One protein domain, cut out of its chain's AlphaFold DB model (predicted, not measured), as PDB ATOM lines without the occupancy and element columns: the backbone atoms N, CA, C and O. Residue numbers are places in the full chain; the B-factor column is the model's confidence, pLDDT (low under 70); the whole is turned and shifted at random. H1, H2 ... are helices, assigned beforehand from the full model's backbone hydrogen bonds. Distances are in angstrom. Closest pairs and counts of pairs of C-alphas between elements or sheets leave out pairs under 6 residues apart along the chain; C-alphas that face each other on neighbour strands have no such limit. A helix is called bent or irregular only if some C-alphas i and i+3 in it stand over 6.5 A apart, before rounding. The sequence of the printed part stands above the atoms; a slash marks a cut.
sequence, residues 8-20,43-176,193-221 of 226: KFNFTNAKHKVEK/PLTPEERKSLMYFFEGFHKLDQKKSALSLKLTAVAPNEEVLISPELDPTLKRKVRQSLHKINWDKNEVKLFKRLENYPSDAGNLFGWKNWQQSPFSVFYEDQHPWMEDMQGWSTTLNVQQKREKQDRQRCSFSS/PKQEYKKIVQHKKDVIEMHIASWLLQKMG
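This is residues 8 to 20, 43 to 176 and 193 to 221 of the 226 residues of an uncharacterized protein of Candidatus Mycoplasma haemominutum 'Birmingham 1' (UniProt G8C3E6). Three long helices, H2, H7 and H6, form a staggered line nearly along one axis, with H7 in the middle, H2 overlapping its last part and H6 its first part. H1 crosses H2 and H7 where they meet, and the short helices H3, H5 and H4, with a long loop between H3 and H4, lie on the side away from H1; residues 75 to 81 and 166 to 176 stick out at the two ends. The printed part has 176 residues with seven named helices, H1 to H7 in chain order, and no named strand, an all helix class. It is loose, with a radius of gyration of the C-alphas of 21.0 A, and spans 86 by 36 by 22 A.

Start at H1, residues 8 to 20, which touches H2, residues 46 to 76, with the C-alphas of Asn 10 and Glu 48 closest at 4.8 A; they are about perpendicular at 85 degrees, and H2 touches with residues 47 to 55 alone. H3, residues 92 to 102, is close to H2 but not clearly touching, the closest C-alphas being those of Glu 57 and Lys 93, 6.6 A apart. H5, residues 136 to 139, touches H3, with the C-alphas of Ser 99 and Pro 136 closest at 4.4 A. H4, residues 123 to 128, only just touches H6, residues 144 to 174, with 3 pairs of C-alphas within 8 A; the closest are those of Ala 123 and Met 148, 7.8 A apart. Then look at H7, residues 194 to 219, the hub, touching three helices. Its residues 197 to 208 alone touch H6, residues 150 to 161 alone, at a shallow tilt of 16 degrees, opposite ways; the C-alphas of Trp 154 and Lys 204 are closest at 5.2 A. Its residues 213 to 217 alone touch H2, residues 49 to 56 alone, at a shallow tilt of 13 degrees, the same way; the C-alphas of Phe 56 and Leu 216 are closest at 6.7 A. Its residues 210 to 217 alone touch H1, residues 14 to 18 alone, about perpendicular at 73 degrees; the C-alphas of Val 18 and Ser 214 are closest at 6.1 A. H3 and H7 are apart. The helix packing is part aligned, part crossed, with 2 of 5 tilted touching pairs at a shallow tilt. Every O i to N i+4 pair is within hydrogen-bond range in H1, H2, H3 and H6; H7 has 21 of 22, H4 has 0 of 2 but 2 of 3 O i to N i+3 pairs, and H5 is too short for an i+4 pair.

Find C-alpha 8 at (119.361, 134.777, 152.687), where H1 begins, 18.4 A long. H2 runs 45.5 A from C-alpha 46 at (117.624, 122.501, 145.690), and H3 runs 15.2 A. H4 is irregular, with C-alphas 124 and 127 7.8 A apart; H5 is neither bent nor irregular, but only just, with C-alphas 136 and 139 6.3 A apart. H6 runs 44.4 A, and H7 runs 38.1 A to C-alpha 219 at (128.628, 137.500, 137.655).

The C-alphas farthest apart are those of Asn 79 and Ser 176, 87.6 A. Residues 21 to 42 are not printed, with 11.8 A between C-alphas 20 and 43, and neither are 177 to 192, with 21.1 A between C-alphas 176 and 193. The links H2 to H3 and H3 to H4 are long. Mean pLDDT of the printed part is 84.6; residues 81 to 86, 115 to 123, 171 to 176 and 193 to 195 are under 70.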
ATOM      1  N   LYS A   8     118.049 134.251 152.295       94.69
ATOM      2  CA  LYS A   8     119.361 134.777 152.687       94.69
ATOM      3  C   LYS A   8     120.247 133.684 153.286       94.69
ATOM      4  O   LYS A   8     121.383 133.547 152.858       94.69
ATOM      5  N   PHE A   9     119.724 132.886 154.215       96.50
ATOM      6  CA  PHE A   9     120.451 131.778 154.837       96.50
ATOM      7  C   PHE A   9     120.954 130.770 153.795       96.50
ATOM      8  O   PHE A   9     122.148 130.488 153.739       96.50
ATOM      9  N   ASN A  10     120.067 130.297 152.914       96.75
ATOM     10  CA  ASN A  10     120.433 129.350 151.860       96.75
ATOM     11  C   ASN A  10     121.437 129.954 150.874       96.75
ATOM     12  O   ASN A  10     122.324 129.261 150.397       96.75
ATOM     13  N   PHE A  11     121.312 131.243 150.549       96.69
ATOM     14  CA  PHE A  11     122.290 131.933 149.708       96.69
ATOM     15  C   PHE A  11     123.672 131.990 150.367       96.69
ATOM     16  O   PHE A  11     124.660 131.635 149.731       96.69
ATOM     17  N   THR A  12     123.744 132.385 151.641       96.25
ATOM     18  CA  THR A  12     125.005 132.422 152.391       96.25
ATOM     19  C   THR A  12     125.644 131.038 152.461       96.25
ATOM     20  O   THR A  12     126.845 130.918 152.239       96.25
ATOM     21  N   ASN A  13     124.852 129.989 152.704       96.75
ATOM     22  CA  ASN A  13     125.372 128.623 152.749       96.75
ATOM     23  C   ASN A  13     125.904 128.165 151.384       96.75
ATOM     24  O   ASN A  13     127.002 127.626 151.292       96.75
ATOM     25  N   ALA A  14     125.158 128.441 150.308       96.06
ATOM     26  CA  ALA A  14     125.593 128.143 148.947       96.06
ATOM     27  C   ALA A  14     126.909 128.856 148.605       96.06
ATOM     28  O   ALA A  14     127.830 128.231 148.086       96.06
ATOM     29  N   LYS A  15     127.017 130.148 148.943       95.81
ATOM     30  CA  LYS A  15     128.238 130.940 148.756       95.81
ATOM     31  C   LYS A  15     129.421 130.319 149.498       95.81
ATOM     32  O   LYS A  15     130.445 130.072 148.874       95.81
ATOM     33  N   HIS A  16     129.247 129.985 150.775       95.06
ATOM     34  CA  HIS A  16     130.299 129.375 151.587       95.06
ATOM     35  C   HIS A  16     130.798 128.039 151.008       95.06
ATOM     36  O   HIS A  16     132.003 127.807 150.922       95.06
ATOM     37  N   LYS A  17     129.882 127.175 150.546       94.94
ATOM     38  CA  LYS A  17     130.240 125.906 149.891       94.94
ATOM     39  C   LYS A  17     131.059 126.122 148.618       94.94
ATOM     40  O   LYS A  17     132.036 125.409 148.393       94.94
ATOM     41  N   VAL A  18     130.684 127.113 147.808       94.06
ATOM     42  CA  VAL A  18     131.412 127.449 146.578       94.06
ATOM     43  C   VAL A  18     132.784 128.047 146.884       94.06
ATOM     44  O   VAL A  18     133.760 127.656 146.253       94.06
ATOM     45  N   GLU A  19     132.896 128.948 147.860       92.38
ATOM     46  CA  GLU A  19     134.182 129.521 148.289       92.38
ATOM     47  C   GLU A  19     135.154 128.423 148.730       92.38
ATOM     48  O   GLU A  19     136.271 128.337 148.217       92.38
ATOM     49  N   LYS A  20     134.690 127.504 149.585       90.69
ATOM     50  CA  LYS A  20     135.461 126.339 150.040       90.69
ATOM     51  C   LYS A  20     135.912 125.450 148.875       90.69
ATOM     52  O   LYS A  20     137.052 124.986 148.856       90.69
ATOM     53  N   PRO A  43     127.337 118.906 148.458       89.94
ATOM     54  CA  PRO A  43     126.431 119.182 147.352       89.94
ATOM     55  C   PRO A  43     125.517 120.370 147.663       89.94
ATOM     56  O   PRO A  43     125.151 120.631 148.821       89.94
ATOM     57  N   LEU A  44     125.113 121.077 146.607       93.06
ATOM     58  CA  LEU A  44     124.142 122.157 146.715       93.06
ATOM     59  C   LEU A  44     122.727 121.589 146.831       93.06
ATOM     60  O   LEU A  44     122.256 120.817 145.989       93.06
ATOM     61  N   THR A  45     121.999 122.017 147.857       94.75
ATOM     62  CA  THR A  45     120.589 121.649 148.002       94.75
ATOM     63  C   THR A  45     119.739 122.339 146.925       94.75
ATOM     64  O   THR A  45     120.134 123.367 146.360       94.75
ATOM     65  N   PRO A  46     118.553 121.807 146.583       94.88
ATOM     66  CA  PRO A  46     117.624 122.501 145.690       94.88
ATOM     67  C   PRO A  46     117.275 123.918 146.175       94.88
ATOM     68  O   PRO A  46     117.107 124.835 145.371       94.88
ATOM     69  N   GLU A  47     117.180 124.125 147.488       95.38
ATOM     70  CA  GLU A  47     116.880 125.412 148.111       95.38
ATOM     71  C   GLU A  47     118.035 126.413 147.972       95.38
ATOM     72  O   GLU A  47     117.785 127.584 147.683       95.38
ATOM     73  N   GLU A  48     119.279 125.953 148.121       96.00
ATOM     74  CA  GLU A  48     120.505 126.724 147.860       96.00
ATOM     75  C   GLU A  48     120.612 127.131 146.386       96.00
ATOM     76  O   GLU A  48     120.904 128.279 146.052       96.00
ATOM     77  N   ARG A  49     120.286 126.220 145.466       95.88
ATOM     78  CA  ARG A  49     120.264 126.513 144.024       95.88
ATOM     79  C   ARG A  49     119.198 127.543 143.659       95.88
ATOM     80  O   ARG A  49     119.448 128.442 142.853       95.88
ATOM     81  N   LYS A  50     118.018 127.453 144.279       95.44
ATOM     82  CA  LYS A  50     116.939 128.440 144.121       95.44
ATOM     83  C   LYS A  50     117.318 129.802 144.696       95.44
ATOM     84  O   LYS A  50     116.990 130.813 144.077       95.44
ATOM     85  N   SER A  51     117.984 129.854 145.850       95.94
ATOM     86  CA  SER A  51     118.405 131.126 146.442       95.94
ATOM     87  C   SER A  51     119.490 131.805 145.604       95.94
ATOM     88  O   SER A  51     119.370 133.004 145.362       95.94
ATOM     89  N   LEU A  52     120.468 131.063 145.069       96.38
ATOM     90  CA  LEU A  52     121.455 131.594 144.115       96.38
ATOM     91  C   LEU A  52     120.776 132.248 142.907       96.38
ATOM     92  O   LEU A  52     121.075 133.393 142.573       96.38
ATOM     93  N   MET A  53     119.810 131.556 142.295       95.50
ATOM     94  CA  MET A  53     119.057 132.106 141.166       95.50
ATOM     95  C   MET A  53     118.258 133.357 141.561       95.50
ATOM     96  O   MET A  53     118.239 134.337 140.820       95.50
ATOM     97  N   TYR A  54     117.620 133.355 142.734       95.31
ATOM     98  CA  TYR A  54     116.862 134.506 143.227       95.31
ATOM     99  C   TYR A  54     117.744 135.751 143.399       95.31
ATOM    100  O   TYR A  54     117.374 136.837 142.949       95.31
ATOM    101  N   PHE A  55     118.921 135.596 144.010       95.38
ATOM    102  CA  PHE A  55     119.879 136.690 144.166       95.38
ATOM    103  C   PHE A  55     120.435 137.158 142.820       95.38
ATOM    104  O   PHE A  55     120.498 138.365 142.597       95.38
ATOM    105  N   PHE A  56     120.733 136.242 141.895       95.31
ATOM    106  CA  PHE A  56     121.182 136.591 140.546       95.31
ATOM    107  C   PHE A  56     120.139 137.417 139.781       95.31
ATOM    108  O   PHE A  56     120.465 138.451 139.197       95.31
ATOM    109  N   GLU A  57     118.861 137.024 139.822       93.94
ATOM    110  CA  GLU A  57     117.791 137.806 139.192       93.94
ATOM    111  C   GLU A  57     117.629 139.198 139.826       93.94
ATOM    112  O   GLU A  57     117.281 140.153 139.121       93.94
ATOM    113  N   GLY A  58     117.848 139.307 141.139       92.69
ATOM    114  CA  GLY A  58     117.851 140.572 141.871       92.69
ATOM    115  C   GLY A  58     119.031 141.463 141.485       92.69
ATOM    116  O   GLY A  58     118.827 142.637 141.183       92.69
ATOM    117  N   PHE A  59     120.235 140.891 141.425       93.44
ATOM    118  CA  PHE A  59     121.456 141.570 140.999       93.44
ATOM    119  C   PHE A  59     121.324 142.105 139.575       93.44
ATOM    120  O   PHE A  59     121.535 143.291 139.356       93.44
ATOM    121  N   HIS A  60     120.864 141.282 138.627       92.69
ATOM    122  CA  HIS A  60     120.651 141.707 137.238       92.69
ATOM    123  C   HIS A  60     119.687 142.898 137.136       92.69
ATOM    124  O   HIS A  60     119.932 143.845 136.396       92.69
ATOM    125  N   LYS A  61     118.620 142.917 137.948       90.81
ATOM    126  CA  LYS A  61     117.688 144.055 138.007       90.81
ATOM    127  C   LYS A  61     118.335 145.317 138.592       90.81
ATOM    128  O   LYS A  61     117.987 146.421 138.177       90.81
ATOM    129  N   LEU A  62     119.208 145.171 139.589       90.25
ATOM    130  CA  LEU A  62     119.959 146.293 140.160       90.25
ATOM    131  C   LEU A  62     120.979 146.837 139.159       90.25
ATOM    132  O   LEU A  62     121.078 148.051 139.027       90.25
ATOM    133  N   ASP A  63     121.652 145.962 138.416       89.38
ATOM    134  CA  ASP A  63     122.622 146.328 137.384       89.38
ATOM    135  C   ASP A  63     121.972 147.134 136.249       89.38
ATOM    136  O   ASP A  63     122.416 148.234 135.930       89.38
ATOM    137  N   GLN A  64     120.808 146.694 135.754       87.38
ATOM    138  CA  GLN A  64     120.028 147.458 134.769       87.38
ATOM    139  C   GLN A  64     119.613 148.846 135.280       87.38
ATOM    140  O   GLN A  64     119.647 149.833 134.546       87.38
ATOM    141  N   LYS A  65     119.210 148.941 136.554       87.81
ATOM    142  CA  LYS A  65     118.867 150.233 137.167       87.81
ATOM    143  C   LYS A  65     120.091 151.126 137.332       87.81
ATOM    144  O   LYS A  65     119.970 152.330 137.124       87.81
ATOM    145  N   LYS A  66     121.234 150.549 137.708       86.88
ATOM    146  CA  LYS A  66     122.514 151.250 137.807       86.88
ATOM    147  C   LYS A  66     122.891 151.828 136.446       86.88
ATOM    148  O   LYS A  66     123.096 153.031 136.381       86.88
ATOM    149  N   SER A  67     122.866 151.029 135.377       82.75
ATOM    150  CA  SER A  67     123.138 151.497 134.009       82.75
ATOM    151  C   SER A  67     122.219 152.662 133.612       82.75
ATOM    152  O   SER A  67     122.689 153.740 133.244       82.75
ATOM    153  N   ALA A  68     120.905 152.522 133.820       84.75
ATOM    154  CA  ALA A  68     119.948 153.586 133.515       84.75
ATOM    155  C   ALA A  68     120.188 154.884 134.314       84.75
ATOM    156  O   ALA A  68     119.943 155.978 133.805       84.75
ATOM    157  N   LEU A  69     120.639 154.781 135.568       85.50
ATOM    158  CA  LEU A  69     120.991 155.938 136.396       85.50
ATOM    159  C   LEU A  69     122.327 156.557 135.969       85.50
ATOM    160  O   LEU A  69     122.409 157.777 135.889       85.50
ATOM    161  N   SER A  70     123.333 155.747 135.638       82.94
ATOM    162  CA  SER A  70     124.630 156.209 135.131       82.94
ATOM    163  C   SER A  70     124.485 156.990 133.824       82.94
ATOM    164  O   SER A  70     125.092 158.049 133.682       82.94
ATOM    165  N   LEU A  71     123.617 156.542 132.911       82.81
ATOM    166  CA  LEU A  71     123.296 157.279 131.682       82.81
ATOM    167  C   LEU A  71     122.656 158.643 131.977       82.81
ATOM    168  O   LEU A  71     123.026 159.646 131.371       82.81
ATOM    169  N   LYS A  72     121.730 158.702 132.942       85.19
ATOM    170  CA  LYS A  72     121.120 159.970 133.374       85.19
ATOM    171  C   LYS A  72     122.132 160.901 134.036       85.19
ATOM    172  O   LYS A  72     122.069 162.101 133.807       85.19
ATOM    173  N   LEU A  73     123.048 160.362 134.837       83.56
ATOM    174  CA  LEU A  73     124.072 161.150 135.517       83.56
ATOM    175  C   LEU A  73     125.067 161.742 134.514       83.56
ATOM    176  O   LEU A  73     125.335 162.934 134.567       83.56
ATOM    177  N   THR A  74     125.498 160.948 133.531       82.62
ATOM    178  CA  THR A  74     126.366 161.407 132.429       82.62
ATOM    179  C   THR A  74     125.702 162.521 131.611       82.62
ATOM    180  O   THR A  74     126.363 163.459 131.181       82.62
ATOM    181  N   ALA A  75     124.378 162.463 131.430       83.12
ATOM    182  CA  ALA A  75     123.631 163.515 130.742       83.12
ATOM    183  C   ALA A  75     123.546 164.837 131.534       83.12
ATOM    184  O   ALA A  75     123.356 165.889 130.930       83.12
ATOM    185  N   VAL A  76     123.658 164.794 132.867       85.31
ATOM    186  CA  VAL A  76     123.551 165.974 133.750       85.31
ATOM    187  C   VAL A  76     124.928 166.528 134.140       85.31
ATOM    188  O   VAL A  76     125.068 167.736 134.309       85.31
ATOM    189  N   ALA A  77     125.946 165.673 134.242       80.19
ATOM    190  CA  ALA A  77     127.318 166.020 134.600       80.19
ATOM    191  C   ALA A  77     128.310 165.436 133.569       80.19
ATOM    192  O   ALA A  77     129.044 164.498 133.876       80.19
ATOM    193  N   PRO A  78     128.356 165.976 132.336       70.56
ATOM    194  CA  PRO A  78     129.152 165.407 131.240       70.56
ATOM    195  C   PRO A  78     130.673 165.486 131.455       70.56
ATOM    196  O   PRO A  78     131.417 164.809 130.752       70.56
ATOM    197  N   ASN A  79     131.128 166.296 132.418       72.56
ATOM    198  CA  ASN A  79     132.546 166.500 132.733       72.56
ATOM    199  C   ASN A  79     133.013 165.723 133.977       72.56
ATOM    200  O   ASN A  79     134.179 165.835 134.348       72.56
ATOM    201  N   GLU A  80     132.130 164.972 134.642       71.06
ATOM    202  CA  GLU A  80     132.546 164.041 135.692       71.06
ATOM    203  C   GLU A  80     132.891 162.693 135.058       71.06
ATOM    204  O   GLU A  80     132.098 162.129 134.299       71.06
ATOM    205  N   GLU A  81     134.072 162.155 135.374       62.47
ATOM    206  CA  GLU A  81     134.436 160.786 135.010       62.47
ATOM    207  C   GLU A  81     133.534 159.802 135.762       62.47
ATOM    208  O   GLU A  81     133.832 159.323 136.859       62.47
ATOM    209  N   VAL A  82     132.389 159.484 135.165       62.47
ATOM    210  CA  VAL A  82     131.548 158.390 135.633       62.47
ATOM    211  C   VAL A  82     132.242 157.095 135.231       62.47
ATOM    212  O   VAL A  82     132.246 156.715 134.063       62.47
ATOM    213  N   LEU A  83     132.817 156.389 136.204       59.31
ATOM    214  CA  LEU A  83     133.291 155.017 136.019       59.31
ATOM    215  C   LEU A  83     132.089 154.103 135.725       59.31
ATOM    216  O   LEU A  83     131.457 153.537 136.624       59.31
ATOM    217  N   ILE A  84     131.743 153.977 134.444       59.97
ATOM    218  CA  ILE A  84     130.706 153.063 133.967       59.97
ATOM    219  C   ILE A  84     131.303 151.653 133.989       59.97
ATOM    220  O   ILE A  84     132.088 151.265 133.129       59.97
ATOM    221  N   SER A  85     130.940 150.878 135.012       60.91
ATOM    222  CA  SER A  85     131.205 149.436 135.043       60.91
ATOM    223  C   SER A  85     130.547 148.763 133.831       60.91
ATOM    224  O   SER A  85     129.429 149.155 133.488       60.91
ATOM    225  N   PRO A  86     131.170 147.736 133.221       63.88
ATOM    226  CA  PRO A  86     130.564 147.007 132.112       63.88
ATOM    227  C   PRO A  86     129.191 146.457 132.515       63.88
ATOM    228  O   PRO A  86     129.063 145.780 133.536       63.88
ATOM    229  N   GLU A  87     128.174 146.792 131.721       74.56
ATOM    230  CA  GLU A  87     126.787 146.365 131.917       74.56
ATOM    231  C   GLU A  87     126.635 144.872 131.596       74.56
ATOM    232  O   GLU A  87     127.178 144.370 130.605       74.56
ATOM    233  N   LEU A  88     125.863 144.145 132.407       81.19
ATOM    234  CA  LEU A  88     125.469 142.782 132.061       81.19
ATOM    235  C   LEU A  88     124.493 142.782 130.877       81.19
ATOM    236  O   LEU A  88     123.480 143.475 130.903       81.19
ATOM    237  N   ASP A  89     124.725 141.897 129.896       85.25
ATOM    238  CA  ASP A  89     123.820 141.683 128.752       85.25
ATOM    239  C   ASP A  89     122.339 141.631 129.221       85.25
ATOM    240  O   ASP A  89     121.970 140.781 130.049       85.25
ATOM    241  N   PRO A  90     121.451 142.504 128.702       83.94
ATOM    242  CA  PRO A  90     120.038 142.537 129.082       83.94
ATOM    243  C   PRO A  90     119.318 141.198 128.878       83.94
ATOM    244  O   PRO A  90     118.359 140.873 129.585       83.94
ATOM    245  N   THR A  91     119.787 140.385 127.930       89.44
ATOM    246  CA  THR A  91     119.238 139.061 127.631       89.44
ATOM    247  C   THR A  91     119.821 137.949 128.507       89.44
ATOM    248  O   THR A  91     119.267 136.843 128.523       89.44
ATOM    249  N   LEU A  92     120.876 138.232 129.281       91.38
ATOM    250  CA  LEU A  92     121.597 137.254 130.096       91.38
ATOM    251  C   LEU A  92     120.682 136.567 131.101       91.38
ATOM    252  O   LEU A  92     120.650 135.341 131.159       91.38
ATOM    253  N   LYS A  93     119.858 137.330 131.827       92.69
ATOM    254  CA  LYS A  93     118.892 136.766 132.783       92.69
ATOM    255  C   LYS A  93     117.988 135.718 132.137       92.69
ATOM    256  O   LYS A  93     117.763 134.650 132.707       92.69
ATOM    257  N   ARG A  94     117.480 136.004 130.934       93.94
ATOM    258  CA  ARG A  94     116.625 135.072 130.187       93.94
ATOM    259  C   ARG A  94     117.410 133.831 129.761       93.94
ATOM    260  O   ARG A  94     116.908 132.726 129.956       93.94
ATOM    261  N   LYS A  95     118.627 134.004 129.229       94.12
ATOM    262  CA  LYS A  95     119.515 132.904 128.811       94.12
ATOM    263  C   LYS A  95     119.869 131.982 129.982       94.12
ATOM    264  O   LYS A  95     119.714 130.768 129.860       94.12
ATOM    265  N   VAL A  96     120.262 132.548 131.125       95.69
ATOM    266  CA  VAL A  96     120.572 131.816 132.365       95.69
ATOM    267  C   VAL A  96     119.352 131.035 132.833       95.69
ATOM    268  O   VAL A  96     119.424 129.819 132.981       95.69
ATOM    269  N   ARG A  97     118.193 131.691 132.970       95.00
ATOM    270  CA  ARG A  97     116.959 131.033 133.419       95.00
ATOM    271  C   ARG A  97     116.549 129.872 132.517       95.00
ATOM    272  O   ARG A  97     116.204 128.804 133.014       95.00
ATOM    273  N   GLN A  98     116.584 130.070 131.201       95.06
ATOM    274  CA  GLN A  98     116.252 129.019 130.238       95.06
ATOM    275  C   GLN A  98     117.237 127.850 130.314       95.06
ATOM    276  O   GLN A  98     116.818 126.696 130.259       95.06
ATOM    277  N   SER A  99     118.530 128.133 130.464       95.06
ATOM    278  CA  SER A  99     119.575 127.108 130.521       95.06
ATOM    279  C   SER A  99     119.514 126.296 131.812       95.06
ATOM    280  O   SER A  99     119.472 125.069 131.744       95.06
ATOM    281  N   LEU A 100     119.366 126.956 132.965       95.44
ATOM    282  CA  LEU A 100     119.149 126.299 134.260       95.44
ATOM    283  C   LEU A 100     117.873 125.446 134.261       95.44
ATOM    284  O   LEU A 100     117.870 124.325 134.769       95.44
ATOM    285  N   HIS A 101     116.798 125.927 133.631       94.44
ATOM    286  CA  HIS A 101     115.564 125.155 133.506       94.44
ATOM    287  C   HIS A 101     115.737 123.902 132.633       94.44
ATOM    288  O   HIS A 101     115.276 122.824 133.008       94.44
ATOM    289  N   LYS A 102     116.443 124.007 131.495       93.00
ATOM    290  CA  LYS A 102     116.730 122.863 130.604       93.00
ATOM    291  C   LYS A 102     117.466 121.731 131.325       93.00
ATOM    292  O   LYS A 102     117.221 120.566 131.013       93.00
ATOM    293  N   ILE A 103     118.325 122.069 132.286       93.50
ATOM    294  CA  ILE A 103     119.094 121.098 133.073       93.50
ATOM    295  C   ILE A 103     118.431 120.732 134.407       93.50
ATOM    296  O   ILE A 103     119.061 120.054 135.207       93.50
ATOM    297  N   ASN A 104     117.180 121.135 134.674       94.00
ATOM    298  CA  ASN A 104     116.506 120.889 135.960       94.00
ATOM    299  C   ASN A 104     117.309 121.390 137.186       94.00
ATOM    300  O   ASN A 104     117.288 120.763 138.245       94.00
ATOM    301  N   TRP A 105     118.012 122.516 137.054       93.00
ATOM    302  CA  TRP A 105     118.890 123.052 138.099       93.00
ATOM    303  C   TRP A 105     118.199 123.249 139.451       93.00
ATOM    304  O   TRP A 105     118.773 122.978 140.498       93.00
ATOM    305  N   ASP A 106     116.956 123.715 139.430       87.56
ATOM    306  CA  ASP A 106     116.145 124.050 140.598       87.56
ATOM    307  C   ASP A 106     115.394 122.846 141.197       87.56
ATOM    308  O   ASP A 106     114.594 123.007 142.125       87.56
ATOM    309  N   LYS A 107     115.615 121.642 140.665       89.44
ATOM    310  CA  LYS A 107     114.976 120.400 141.117       89.44
ATOM    311  C   LYS A 107     115.973 119.517 141.861       89.44
ATOM    312  O   LYS A 107     117.135 119.858 142.018       89.44
ATOM    313  N   ASN A 108     115.507 118.353 142.308       83.44
ATOM    314  CA  ASN A 108     116.324 117.409 143.073       83.44
ATOM    315  C   ASN A 108     117.555 116.924 142.297       83.44
ATOM    316  O   ASN A 108     118.573 116.625 142.910       83.44
ATOM    317  N   GLU A 109     117.476 116.861 140.964       82.69
ATOM    318  CA  GLU A 109     118.520 116.264 140.141       82.69
ATOM    319  C   GLU A 109     118.832 117.090 138.879       82.69
ATOM    320  O   GLU A 109     117.964 117.264 138.016       82.69
ATOM    321  N   VAL A 110     120.097 117.518 138.736       88.06
ATOM    322  CA  VAL A 110     120.599 118.190 137.524       88.06
ATOM    323  C   VAL A 110     120.771 117.193 136.381       88.06
ATOM    324  O   VAL A 110     121.366 116.125 136.540       88.06
ATOM    325  N   LYS A 111     120.259 117.550 135.205       89.69
ATOM    326  CA  LYS A 111     120.392 116.790 133.963       89.69
ATOM    327  C   LYS A 111     121.653 117.212 133.219       89.69
ATOM    328  O   LYS A 111     121.708 118.306 132.665       89.69
ATOM    329  N   LEU A 112     122.628 116.309 133.153       87.00
ATOM    330  CA  LEU A 112     123.871 116.519 132.403       87.00
ATOM    331  C   LEU A 112     123.740 116.165 130.908       87.00
ATOM    332  O   LEU A 112     124.493 116.658 130.074       87.00
ATOM    333  N   PHE A 113     122.734 115.368 130.542       85.00
ATOM    334  CA  PHE A 113     122.479 114.905 129.175       85.00
ATOM    335  C   PHE A 113     120.996 115.063 128.803       85.00
ATOM    336  O   PHE A 113     120.119 115.128 129.670       85.00
ATOM    337  N   LYS A 114     120.698 115.134 127.499       78.81
ATOM    338  CA  LYS A 114     119.358 115.510 127.006       78.81
ATOM    339  C   LYS A 114     118.332 114.367 126.977       78.81
ATOM    340  O   LYS A 114     117.147 114.622 127.186       78.81
ATOM    341  N   ARG A 115     118.743 113.125 126.688       67.94
ATOM    342  CA  ARG A 115     117.848 111.951 126.579       67.94
ATOM    343  C   ARG A 115     118.339 110.798 127.455       67.94
ATOM    344  O   ARG A 115     119.494 110.424 127.347       67.94
ATOM    345  N   LEU A 116     117.441 110.216 128.256       55.56
ATOM    346  CA  LEU A 116     117.688 109.029 129.101       55.56
ATOM    347  C   LEU A 116     118.045 107.767 128.312       55.56
ATOM    348  O   LEU A 116     118.745 106.906 128.832       55.56
ATOM    349  N   GLU A 117     117.588 107.672 127.066       53.16
ATOM    350  CA  GLU A 117     117.768 106.481 126.227       53.16
ATOM    351  C   GLU A 117     119.156 106.409 125.580       53.16
ATOM    352  O   GLU A 117     119.657 105.319 125.314       53.16
ATOM    353  N   ASN A 118     119.819 107.555 125.407       49.16
ATOM    354  CA  ASN A 118     121.177 107.606 124.887       49.16
ATOM    355  C   ASN A 118     122.133 107.727 126.069       49.16
ATOM    356  O   ASN A 118     122.358 108.812 126.604       49.16
ATOM    357  N   TYR A 119     122.691 106.588 126.469       56.81
ATOM    358  CA  TYR A 119     123.853 106.527 127.353       56.81
ATOM    359  C   TYR A 119     124.944 107.509 126.890       56.81
ATOM    360  O   TYR A 119     125.005 107.818 125.693       56.81
ATOM    361  N   PRO A 120     125.835 107.968 127.791       59.50
ATOM    362  CA  PRO A 120     126.929 108.870 127.445       59.50
ATOM    363  C   PRO A 120     127.966 108.125 126.597       59.50
ATOM    364  O   PRO A 120     128.995 107.670 127.085       59.50
ATOM    365  N   SER A 121     127.643 107.928 125.326       56.38
ATOM    366  CA  SER A 121     128.478 107.229 124.355       56.38
ATOM    367  C   SER A 121     128.974 108.158 123.263       56.38
ATOM    368  O   SER A 121     129.884 107.774 122.541       56.38
ATOM    369  N   ASP A 122     128.458 109.388 123.182       64.25
ATOM    370  CA  ASP A 122     128.821 110.274 122.089       64.25
ATOM    371  C   ASP A 122     129.199 111.677 122.567       64.25
ATOM    372  O   ASP A 122     128.388 112.609 122.626       64.25
ATOM    373  N   ALA A 123     130.482 111.803 122.914       66.12
ATOM    374  CA  ALA A 123     131.176 113.079 123.032       66.12
ATOM    375  C   ALA A 123     130.993 113.933 121.760       66.12
ATOM    376  O   ALA A 123     130.878 115.154 121.865       66.12
ATOM    377  N   GLY A 124     130.872 113.299 120.584       70.12
ATOM    378  CA  GLY A 124     130.669 113.966 119.297       70.12
ATOM    379  C   GLY A 124     129.327 114.692 119.173       70.12
ATOM    380  O   GLY A 124     129.228 115.673 118.445       70.12
ATOM    381  N   ASN A 125     128.311 114.279 119.938       77.50
ATOM    382  CA  ASN A 125     126.994 114.928 119.992       77.50
ATOM    383  C   ASN A 125     126.766 115.694 121.311       77.50
ATOM    384  O   ASN A 125     125.619 115.947 121.703       77.50
ATOM    385  N   LEU A 126     127.845 116.006 122.042       82.00
ATOM    386  CA  LEU A 126     127.816 116.750 123.304       82.00
ATOM    387  C   LEU A 126     126.761 116.199 124.268       82.00
ATOM    388  O   LEU A 126     125.899 116.934 124.746       82.00
ATOM    389  N   PHE A 127     126.755 114.883 124.497       85.06
ATOM    390  CA  PHE A 127     125.807 114.231 125.415       85.06
ATOM    391  C   PHE A 127     124.322 114.495 125.067       85.06
ATOM    392  O   PHE A 127     123.440 114.588 125.930       85.06
ATOM    393  N   GLY A 128     124.032 114.614 123.768       84.75
ATOM    394  CA  GLY A 128     122.694 114.829 123.218       84.75
ATOM    395  C   GLY A 128     122.295 116.300 123.078       84.75
ATOM    396  O   GLY A 128     121.153 116.583 122.703       84.75
ATOM    397  N   TRP A 129     123.204 117.239 123.356       86.81
ATOM    398  CA  TRP A 129     122.962 118.676 123.214       86.81
ATOM    399  C   TRP A 129     123.198 119.218 121.795       86.81
ATOM    400  O   TRP A 129     122.910 120.389 121.560       86.81
ATOM    401  N   LYS A 130     123.573 118.364 120.829       84.56
ATOM    402  CA  LYS A 130     123.844 118.702 119.419       84.56
ATOM    403  C   LYS A 130     125.147 119.471 119.224       84.56
ATOM    404  O   LYS A 130     126.143 118.869 118.852       84.56
ATOM    405  N   ASN A 131     125.141 120.779 119.459       88.69
ATOM    406  CA  ASN A 131     126.312 121.644 119.302       88.69
ATOM    407  C   ASN A 131     126.488 122.556 120.523       88.69
ATOM    408  O   ASN A 131     125.578 122.684 121.349       88.69
ATOM    409  N   TRP A 132     127.680 123.144 120.665       90.69
ATOM    410  CA  TRP A 132     128.051 123.878 121.875       90.69
ATOM    411  C   TRP A 132     127.116 125.060 122.109       90.69
ATOM    412  O   TRP A 132     126.586 125.231 123.200       90.69
ATOM    413  N   GLN A 133     126.785 125.783 121.041       91.06
ATOM    414  CA  GLN A 133     125.910 126.952 121.069       91.06
ATOM    415  C   GLN A 133     124.470 126.616 121.504       91.06
ATOM    416  O   GLN A 133     123.754 127.482 122.004       91.06
ATOM    417  N   GLN A 134     124.015 125.372 121.322       89.06
ATOM    418  CA  GLN A 134     122.702 124.901 121.782       89.06
ATOM    419  C   GLN A 134     122.739 124.264 123.176       89.06
ATOM    420  O   GLN A 134     121.677 124.079 123.789       89.06
ATOM    421  N   SER A 135     123.930 123.932 123.675       92.12
ATOM    422  CA  SER A 135     124.124 123.370 125.006       92.12
ATOM    423  C   SER A 135     123.739 124.394 126.074       92.12
ATOM    424  O   SER A 135     124.199 125.536 126.016       92.12
ATOM    425  N   PRO A 136     122.936 124.019 127.090       94.06
ATOM    426  CA  PRO A 136     122.641 124.911 128.211       94.06
ATOM    427  C   PRO A 136     123.896 125.259 129.025       94.06
ATOM    428  O   PRO A 136     123.888 126.239 129.762       94.06
ATOM    429  N   PHE A 137     124.973 124.483 128.886       94.75
ATOM    430  CA  PHE A 137     126.228 124.713 129.595       94.75
ATOM    431  C   PHE A 137     127.084 125.820 128.967       94.75
ATOM    432  O   PHE A 137     127.878 126.421 129.679       94.75
ATOM    433  N   SER A 138     126.848 126.186 127.703       94.94
ATOM    434  CA  SER A 138     127.560 127.295 127.038       94.94
ATOM    435  C   SER A 138     127.342 128.667 127.673       94.94
ATOM    436  O   SER A 138     128.057 129.612 127.370       94.94
ATOM    437  N   VAL A 139     126.347 128.797 128.554       95.00
ATOM    438  CA  VAL A 139     126.133 130.023 129.331       95.00
ATOM    439  C   VAL A 139     127.095 130.115 130.517       95.00
ATOM    440  O   VAL A 139     127.428 131.219 130.933       95.00
ATOM    441  N   PHE A 140     127.508 128.973 131.072       95.00
ATOM    442  CA  PHE A 140     128.246 128.895 132.338       95.00
ATOM    443  C   PHE A 140     129.736 128.624 132.149       95.00
ATOM    444  O   PHE A 140     130.513 128.929 133.040       95.00
ATOM    445  N   TYR A 141     130.119 128.081 130.999       93.81
ATOM    446  CA  TYR A 141     131.503 127.815 130.636       93.81
ATOM    447  C   TYR A 141     131.918 128.773 129.526       93.81
ATOM    448  O   TYR A 141     131.140 129.014 128.602       93.81
ATOM    449  N   GLU A 142     133.139 129.292 129.615       89.75
ATOM    450  CA  GLU A 142     133.707 130.173 128.589       89.75
ATOM    451  C   GLU A 142     133.880 129.423 127.263       89.75
ATOM    452  O   GLU A 142     133.450 129.905 126.216       89.75
ATOM    453  N   ASP A 143     134.377 128.185 127.340       92.50
ATOM    454  CA  ASP A 143     134.652 127.328 126.192       92.50
ATOM    455  C   ASP A 143     134.072 125.918 126.344       92.50
ATOM    456  O   ASP A 143     133.769 125.437 127.438       92.50
ATOM    457  N   GLN A 144     133.961 125.210 125.215       91.38
ATOM    458  CA  GLN A 144     133.517 123.814 125.186       91.38
ATOM    459  C   GLN A 144     134.499 122.880 125.910       91.38
ATOM    460  O   GLN A 144     134.083 121.862 126.462       91.38
ATOM    461  N   HIS A 145     135.797 123.188 125.872       90.94
ATOM    462  CA  HIS A 145     136.841 122.272 126.322       90.94
ATOM    463  C   HIS A 145     136.771 121.963 127.831       90.94
ATOM    464  O   HIS A 145     136.628 120.781 128.148       90.94
ATOM    465  N   PRO A 146     136.724 122.949 128.753       90.06
ATOM    466  CA  PRO A 146     136.608 122.658 130.188       90.06
ATOM    467  C   PRO A 146     135.338 121.869 130.538       90.06
ATOM    468  O   PRO A 146     135.369 120.922 131.320       90.06
ATOM    469  N   TRP A 147     134.216 122.187 129.883       91.25
ATOM    470  CA  TRP A 147     132.975 121.431 130.061       91.25
ATOM    471  C   TRP A 147     133.107 119.970 129.606       91.25
ATOM    472  O   TRP A 147     132.588 119.057 130.254       91.25
ATOM    473  N   MET A 148     133.795 119.729 128.487       89.50
ATOM    474  CA  MET A 148     134.042 118.378 127.985       89.50
ATOM    475  C   MET A 148     134.907 117.560 128.942       89.50
ATOM    476  O   MET A 148     134.624 116.375 129.115       89.50
ATOM    477  N   GLU A 149     135.911 118.163 129.581       88.44
ATOM    478  CA  GLU A 149     136.748 117.485 130.577       88.44
ATOM    479  C   GLU A 149     135.922 117.017 131.784       88.44
ATOM    480  O   GLU A 149     135.972 115.837 132.158       88.44
ATOM    481  N   ASP A 150     135.080 117.897 132.334       87.69
ATOM    482  CA  ASP A 150     134.184 117.566 133.448       87.69
ATOM    483  C   ASP A 150     133.197 116.450 133.072       87.69
ATOM    484  O   ASP A 150     133.018 115.459 133.797       87.69
ATOM    485  N   MET A 151     132.596 116.556 131.885       88.62
ATOM    486  CA  MET A 151     131.658 115.561 131.369       88.62
ATOM    487  C   MET A 151     132.326 114.221 131.034       88.62
ATOM    488  O   MET A 151     131.723 113.158 131.229       88.62
ATOM    489  N   GLN A 152     133.569 114.225 130.553       86.25
ATOM    490  CA  GLN A 152     134.346 113.013 130.305       86.25
ATOM    491  C   GLN A 152     134.697 112.312 131.621       86.25
ATOM    492  O   GLN A 152     134.564 111.086 131.724       86.25
ATOM    493  N   GLY A 153     135.061 113.074 132.656       82.56
ATOM    494  CA  GLY A 153     135.285 112.556 134.003       82.56
ATOM    495  C   GLY A 153     134.035 111.883 134.577       82.56
ATOM    496  O   GLY A 153     134.102 110.753 135.075       82.56
ATOM    497  N   TRP A 154     132.878 112.535 134.459       87.25
ATOM    498  CA  TRP A 154     131.593 111.973 134.879       87.25
ATOM    499  C   TRP A 154     131.214 110.713 134.083       87.25
ATOM    500  O   TRP A 154     130.951 109.662 134.674       87.25
ATOM    501  N   SER A 155     131.231 110.780 132.750       86.81
ATOM    502  CA  SER A 155     130.803 109.676 131.877       86.81
ATOM    503  C   SER A 155     131.690 108.439 131.995       86.81
ATOM    504  O   SER A 155     131.178 107.320 132.052       86.81
ATOM    505  N   THR A 156     133.007 108.615 132.118       84.25
ATOM    506  CA  THR A 156     133.947 107.509 132.353       84.25
ATOM    507  C   THR A 156     133.636 106.811 133.674       84.25
ATOM    508  O   THR A 156     133.535 105.584 133.717       84.25
ATOM    509  N   THR A 157     133.408 107.583 134.740       83.81
ATOM    510  CA  THR A 157     133.062 107.041 136.062       83.81
ATOM    511  C   THR A 157     131.735 106.280 136.020       83.81
ATOM    512  O   THR A 157     131.644 105.166 136.540       83.81
ATOM    513  N   LEU A 158     130.724 106.832 135.343       84.94
ATOM    514  CA  LEU A 158     129.424 106.187 135.182       84.94
ATOM    515  C   LEU A 158     129.533 104.870 134.397       84.94
ATOM    516  O   LEU A 158     128.985 103.849 134.817       84.94
ATOM    517  N   ASN A 159     130.294 104.862 133.302       84.06
ATOM    518  CA  ASN A 159     130.537 103.664 132.500       84.06
ATOM    519  C   ASN A 159     131.263 102.575 133.311       84.06
ATOM    520  O   ASN A 159     130.925 101.394 133.203       84.06
ATOM    521  N   VAL A 160     132.234 102.949 134.152       83.06
ATOM    522  CA  VAL A 160     132.921 102.013 135.061       83.06
ATOM    523  C   VAL A 160     131.953 101.439 136.096       83.06
ATOM    524  O   VAL A 160     131.939 100.220 136.286       83.06
ATOM    525  N   GLN A 161     131.113 102.273 136.721       83.56
ATOM    526  CA  GLN A 161     130.087 101.815 137.664       83.56
ATOM    527  C   GLN A 161     129.170 100.777 137.006       83.56
ATOM    528  O   GLN A 161     128.956  99.696 137.549       83.56
ATOM    529  N   GLN A 162     128.668 101.069 135.810       83.06
ATOM    530  CA  GLN A 162     127.740 100.189 135.104       83.06
ATOM    531  C   GLN A 162     128.393  98.882 134.653       83.06
ATOM    532  O   GLN A 162     127.765  97.826 134.742       83.06
ATOM    533  N   LYS A 163     129.647  98.919 134.183       82.94
ATOM    534  CA  LYS A 163     130.403  97.702 133.846       82.94
ATOM    535  C   LYS A 163     130.543  96.792 135.065       82.94
ATOM    536  O   LYS A 163     130.284  95.597 134.943       82.94
ATOM    537  N   ARG A 164     130.868  97.353 136.235       78.38
ATOM    538  CA  ARG A 164     130.937  96.599 137.496       78.38
ATOM    539  C   ARG A 164     129.578  96.036 137.898       78.38
ATOM    540  O   ARG A 164     129.471  94.843 138.146       78.38
ATOM    541  N   GLU A 165     128.520  96.846 137.846       79.12
ATOM    542  CA  GLU A 165     127.161  96.376 138.143       79.12
ATOM    543  C   GLU A 165     126.720  95.228 137.222       79.12
ATOM    544  O   GLU A 165     126.064  94.292 137.682       79.12
ATOM    545  N   LYS A 166     127.083  95.267 135.933       80.62
ATOM    546  CA  LYS A 166     126.815  94.173 134.987       80.62
ATOM    547  C   LYS A 166     127.616  92.914 135.333       80.62
ATOM    548  O   LYS A 166     127.030  91.834 135.365       80.62
ATOM    549  N   GLN A 167     128.912  93.045 135.619       78.88
ATOM    550  CA  GLN A 167     129.778  91.923 136.007       78.88
ATOM    551  C   GLN A 167     129.304  91.251 137.302       78.88
ATOM    552  O   GLN A 167     129.235  90.026 137.367       78.88
ATOM    553  N   ASP A 168     128.911  92.034 138.306       71.94
ATOM    554  CA  ASP A 168     128.418  91.512 139.583       71.94
ATOM    555  C   ASP A 168     127.079  90.785 139.417       71.94
ATOM    556  O   ASP A 168     126.891  89.694 139.958       71.94
ATOM    557  N   ARG A 169     126.157  91.338 138.610       73.81
ATOM    558  CA  ARG A 169     124.893  90.660 138.266       73.81
ATOM    559  C   ARG A 169     125.142  89.319 137.581       73.81
ATOM    560  O   ARG A 169     124.478  88.346 137.918       73.81
ATOM    561  N   GLN A 170     126.099  89.257 136.654       72.62
ATOM    562  CA  GLN A 170     126.467  88.007 135.986       72.62
ATOM    563  C   GLN A 170     127.055  86.997 136.979       72.62
ATOM    564  O   GLN A 170     126.592  85.861 137.028       72.62
ATOM    565  N   ARG A 171     128.001  87.406 137.832       67.44
ATOM    566  CA  ARG A 171     128.625  86.524 138.835       67.44
ATOM    567  C   ARG A 171     127.615  85.942 139.825       67.44
ATOM    568  O   ARG A 171     127.649  84.743 140.072       67.44
ATOM    569  N   CYS A 172     126.687  86.752 140.335       64.94
ATOM    570  CA  CYS A 172     125.663  86.274 141.272       64.94
ATOM    571  C   CYS A 172     124.518  85.499 140.572       64.94
ATOM    572  O   CYS A 172     123.802  84.751 141.237       64.94
ATOM    573  N   SER A 173     124.352  85.628 139.247       59.31
ATOM    574  CA  SER A 173     123.377  84.850 138.458       59.31
ATOM    575  C   SER A 173     123.879  83.457 138.058       59.31
ATOM    576  O   SER A 173     123.060  82.587 137.786       59.31
ATOM    577  N   PHE A 174     125.194  83.221 138.009       53.22
ATOM    578  CA  PHE A 174     125.750  81.887 137.735       53.22
ATOM    579  C   PHE A 174     125.717  80.970 138.967       53.22
ATOM    580  O   PHE A 174     125.629  79.756 138.829       53.22
ATOM    581  N   SER A 175     125.701  81.532 140.178       51.19
ATOM    582  CA  SER A 175     125.569  80.777 141.433       51.19
ATOM    583  C   SER A 175     124.167  80.203 141.699       51.19
ATOM    584  O   SER A 175     123.987  79.491 142.684       51.19
ATOM    585  N   SER A 176     123.168  80.493 140.856       50.19
ATOM    586  CA  SER A 176     121.795  79.978 140.992       50.19
ATOM    587  C   SER A 176     121.409  78.915 139.957       50.19
ATOM    588  O   SER A 176     120.326  78.343 140.067       50.19
ATOM    589  N   PRO A 193     129.864  96.995 146.758       59.50
ATOM    590  CA  PRO A 193     130.130  98.341 147.270       59.50
ATOM    591  C   PRO A 193     129.490  99.401 146.346       59.50
ATOM    592  O   PRO A 193     130.139 100.297 145.813       59.50
ATOM    593  N   LYS A 194     128.168  99.308 146.138       62.84
ATOM    594  CA  LYS A 194     127.330 100.234 145.357       62.84
ATOM    595  C   LYS A 194     127.484 101.675 145.831       62.84
ATOM    596  O   LYS A 194     127.247 102.594 145.057       62.84
ATOM    597  N   GLN A 195     127.814 101.874 147.104       66.81
ATOM    598  CA  GLN A 195     127.870 103.197 147.708       66.81
ATOM    599  C   GLN A 195     129.106 103.990 147.273       66.81
ATOM    600  O   GLN A 195     128.979 105.190 147.066       66.81
ATOM    601  N   GLU A 196     130.263 103.358 147.068       72.94
ATOM    602  CA  GLU A 196     131.495 104.077 146.712       72.94
ATOM    603  C   GLU A 196     131.421 104.664 145.299       72.94
ATOM    604  O   GLU A 196     131.593 105.864 145.120       72.94
ATOM    605  N   TYR A 197     131.056 103.859 144.297       73.88
ATOM    606  CA  TYR A 197     130.944 104.349 142.917       73.88
ATOM    607  C   TYR A 197     129.836 105.386 142.750       73.88
ATOM    608  O   TYR A 197     130.040 106.381 142.060       73.88
ATOM    609  N   LYS A 198     128.696 105.205 143.432       80.19
ATOM    610  CA  LYS A 198     127.632 106.216 143.451       80.19
ATOM    611  C   LYS A 198     128.121 107.542 144.027       80.19
ATOM    612  O   LYS A 198     127.799 108.580 143.461       80.19
ATOM    613  N   LYS A 199     128.920 107.515 145.101       82.12
ATOM    614  CA  LYS A 199     129.536 108.722 145.670       82.12
ATOM    615  C   LYS A 199     130.487 109.390 144.677       82.12
ATOM    616  O   LYS A 199     130.433 110.602 144.546       82.12
ATOM    617  N   ILE A 200     131.301 108.632 143.936       82.44
ATOM    618  CA  ILE A 200     132.230 109.204 142.942       82.44
ATOM    619  C   ILE A 200     131.469 109.807 141.751       82.44
ATOM    620  O   ILE A 200     131.790 110.908 141.308       82.44
ATOM    621  N   VAL A 201     130.441 109.121 141.239       84.81
ATOM    622  CA  VAL A 201     129.595 109.651 140.155       84.81
ATOM    623  C   VAL A 201     128.866 110.915 140.603       84.81
ATOM    624  O   VAL A 201     128.838 111.893 139.855       84.81
ATOM    625  N   GLN A 202     128.320 110.915 141.822       87.19
ATOM    626  CA  GLN A 202     127.678 112.092 142.398       87.19
ATOM    627  C   GLN A 202     128.680 113.231 142.581       87.19
ATOM    628  O   GLN A 202     128.415 114.335 142.134       87.19
ATOM    629  N   HIS A 203     129.875 112.950 143.097       87.12
ATOM    630  CA  HIS A 203     130.931 113.945 143.249       87.12
ATOM    631  C   HIS A 203     131.293 114.620 141.917       87.12
ATOM    632  O   HIS A 203     131.393 115.840 141.850       87.12
ATOM    633  N   LYS A 204     131.433 113.856 140.824       86.50
ATOM    634  CA  LYS A 204     131.693 114.432 139.490       86.50
ATOM    635  C   LYS A 204     130.550 115.306 138.981       86.50
ATOM    636  O   LYS A 204     130.792 116.280 138.280       86.50
ATOM    637  N   LYS A 205     129.314 114.976 139.340       89.25
ATOM    638  CA  LYS A 205     128.159 115.816 139.045       89.25
ATOM    639  C   LYS A 205     128.172 117.094 139.878       89.25
ATOM    640  O   LYS A 205     128.000 118.168 139.316       89.25
ATOM    641  N   ASP A 206     128.442 116.976 141.173       90.50
ATOM    642  CA  ASP A 206     128.520 118.103 142.101       90.50
ATOM    643  C   ASP A 206     129.592 119.115 141.667       90.50
ATOM    644  O   ASP A 206     129.386 120.311 141.828       90.50
ATOM    645  N   VAL A 207     130.694 118.673 141.046       90.50
ATOM    646  CA  VAL A 207     131.707 119.566 140.447       90.50
ATOM    647  C   VAL A 207     131.097 120.476 139.376       90.50
ATOM    648  O   VAL A 207     131.277 121.692 139.430       90.50
ATOM    649  N   ILE A 208     130.314 119.916 138.449       91.44
ATOM    650  CA  ILE A 208     129.618 120.692 137.410       91.44
ATOM    651  C   ILE A 208     128.606 121.648 138.053       91.44
ATOM    652  O   ILE A 208     128.454 122.786 137.606       91.44
ATOM    653  N   GLU A 209     127.916 121.204 139.108       93.75
ATOM    654  CA  GLU A 209     126.996 122.062 139.856       93.75
ATOM    655  C   GLU A 209     127.737 123.241 140.512       93.75
ATOM    656  O   GLU A 209     127.332 124.398 140.380       93.75
ATOM    657  N   MET A 210     128.875 122.982 141.146       93.75
ATOM    658  CA  MET A 210     129.689 124.022 141.768       93.75
ATOM    659  C   MET A 210     130.242 125.019 140.759       93.75
ATOM    660  O   MET A 210     130.246 126.209 141.056       93.75
ATOM    661  N   HIS A 211     130.605 124.574 139.555       93.44
ATOM    662  CA  HIS A 211     131.018 125.466 138.473       93.44
ATOM    663  C   HIS A 211     129.899 126.440 138.059       93.44
ATOM    664  O   HIS A 211     130.111 127.641 137.903       93.44
ATOM    665  N   ILE A 212     128.663 125.949 137.920       95.38
ATOM    666  CA  ILE A 212     127.508 126.807 137.608       95.38
ATOM    667  C   ILE A 212     127.271 127.817 138.740       95.38
ATOM    668  O   ILE A 212     126.993 128.993 138.492       95.38
ATOM    669  N   ALA A 213     127.389 127.376 139.994       96.00
ATOM    670  CA  ALA A 213     127.212 128.235 141.156       96.00
ATOM    671  C   ALA A 213     128.321 129.293 141.288       96.00
ATOM    672  O   ALA A 213     128.012 130.454 141.566       96.00
ATOM    673  N   SER A 214     129.585 128.935 141.037       94.69
ATOM    674  CA  SER A 214     130.703 129.882 141.015       94.69
ATOM    675  C   SER A 214     130.530 130.912 139.914       94.69
ATOM    676  O   SER A 214     130.682 132.101 140.185       94.69
ATOM    677  N   TRP A 215     130.109 130.494 138.718       95.31
ATOM    678  CA  TRP A 215     129.817 131.413 137.621       95.31
ATOM    679  C   TRP A 215     128.738 132.433 138.009       95.31
ATOM    680  O   TRP A 215     128.911 133.635 137.804       95.31
ATOM    681  N   LEU A 216     127.640 131.987 138.636       95.12
ATOM    682  CA  LEU A 216     126.577 132.890 139.099       95.12
ATOM    683  C   LEU A 216     127.114 133.910 140.109       95.12
ATOM    684  O   LEU A 216     126.816 135.099 140.000       95.12
ATOM    685  N   LEU A 217     127.905 133.458 141.082       95.19
ATOM    686  CA  LEU A 217     128.489 134.318 142.110       95.19
ATOM    687  C   LEU A 217     129.506 135.313 141.529       95.19
ATOM    688  O   LEU A 217     129.470 136.486 141.898       95.19
ATOM    689  N   GLN A 218     130.348 134.891 140.585       93.00
ATOM    690  CA  GLN A 218     131.278 135.770 139.866       93.00
ATOM    691  C   GLN A 218     130.531 136.857 139.089       93.00
ATOM    692  O   GLN A 218     130.864 138.033 139.206       93.00
ATOM    693  N   LYS A 219     129.455 136.507 138.368       91.38
ATOM    694  CA  LYS A 219     128.628 137.500 137.655       91.38
ATOM    695  C   LYS A 219     127.944 138.504 138.580       91.38
ATOM    696  O   LYS A 219     127.623 139.596 138.131       91.38
ATOM    697  N   MET A 220     127.738 138.158 139.851       92.50
ATOM    698  CA  MET A 220     127.229 139.073 140.879       92.50
ATOM    699  C   MET A 220     128.332 139.872 141.597       92.50
ATOM    700  O   MET A 220     128.032 140.588 142.556       92.50
ATOM    701  N   GLY A 221     129.604 139.711 141.218       88.25
ATOM    702  CA  GLY A 221     130.745 140.291 141.933       88.25
ATOM    703  C   GLY A 221     130.900 139.761 143.365       88.25
ATOM    704  O   GLY A 221     131.447 140.442 144.224       88.25
TER     705      GLY A 221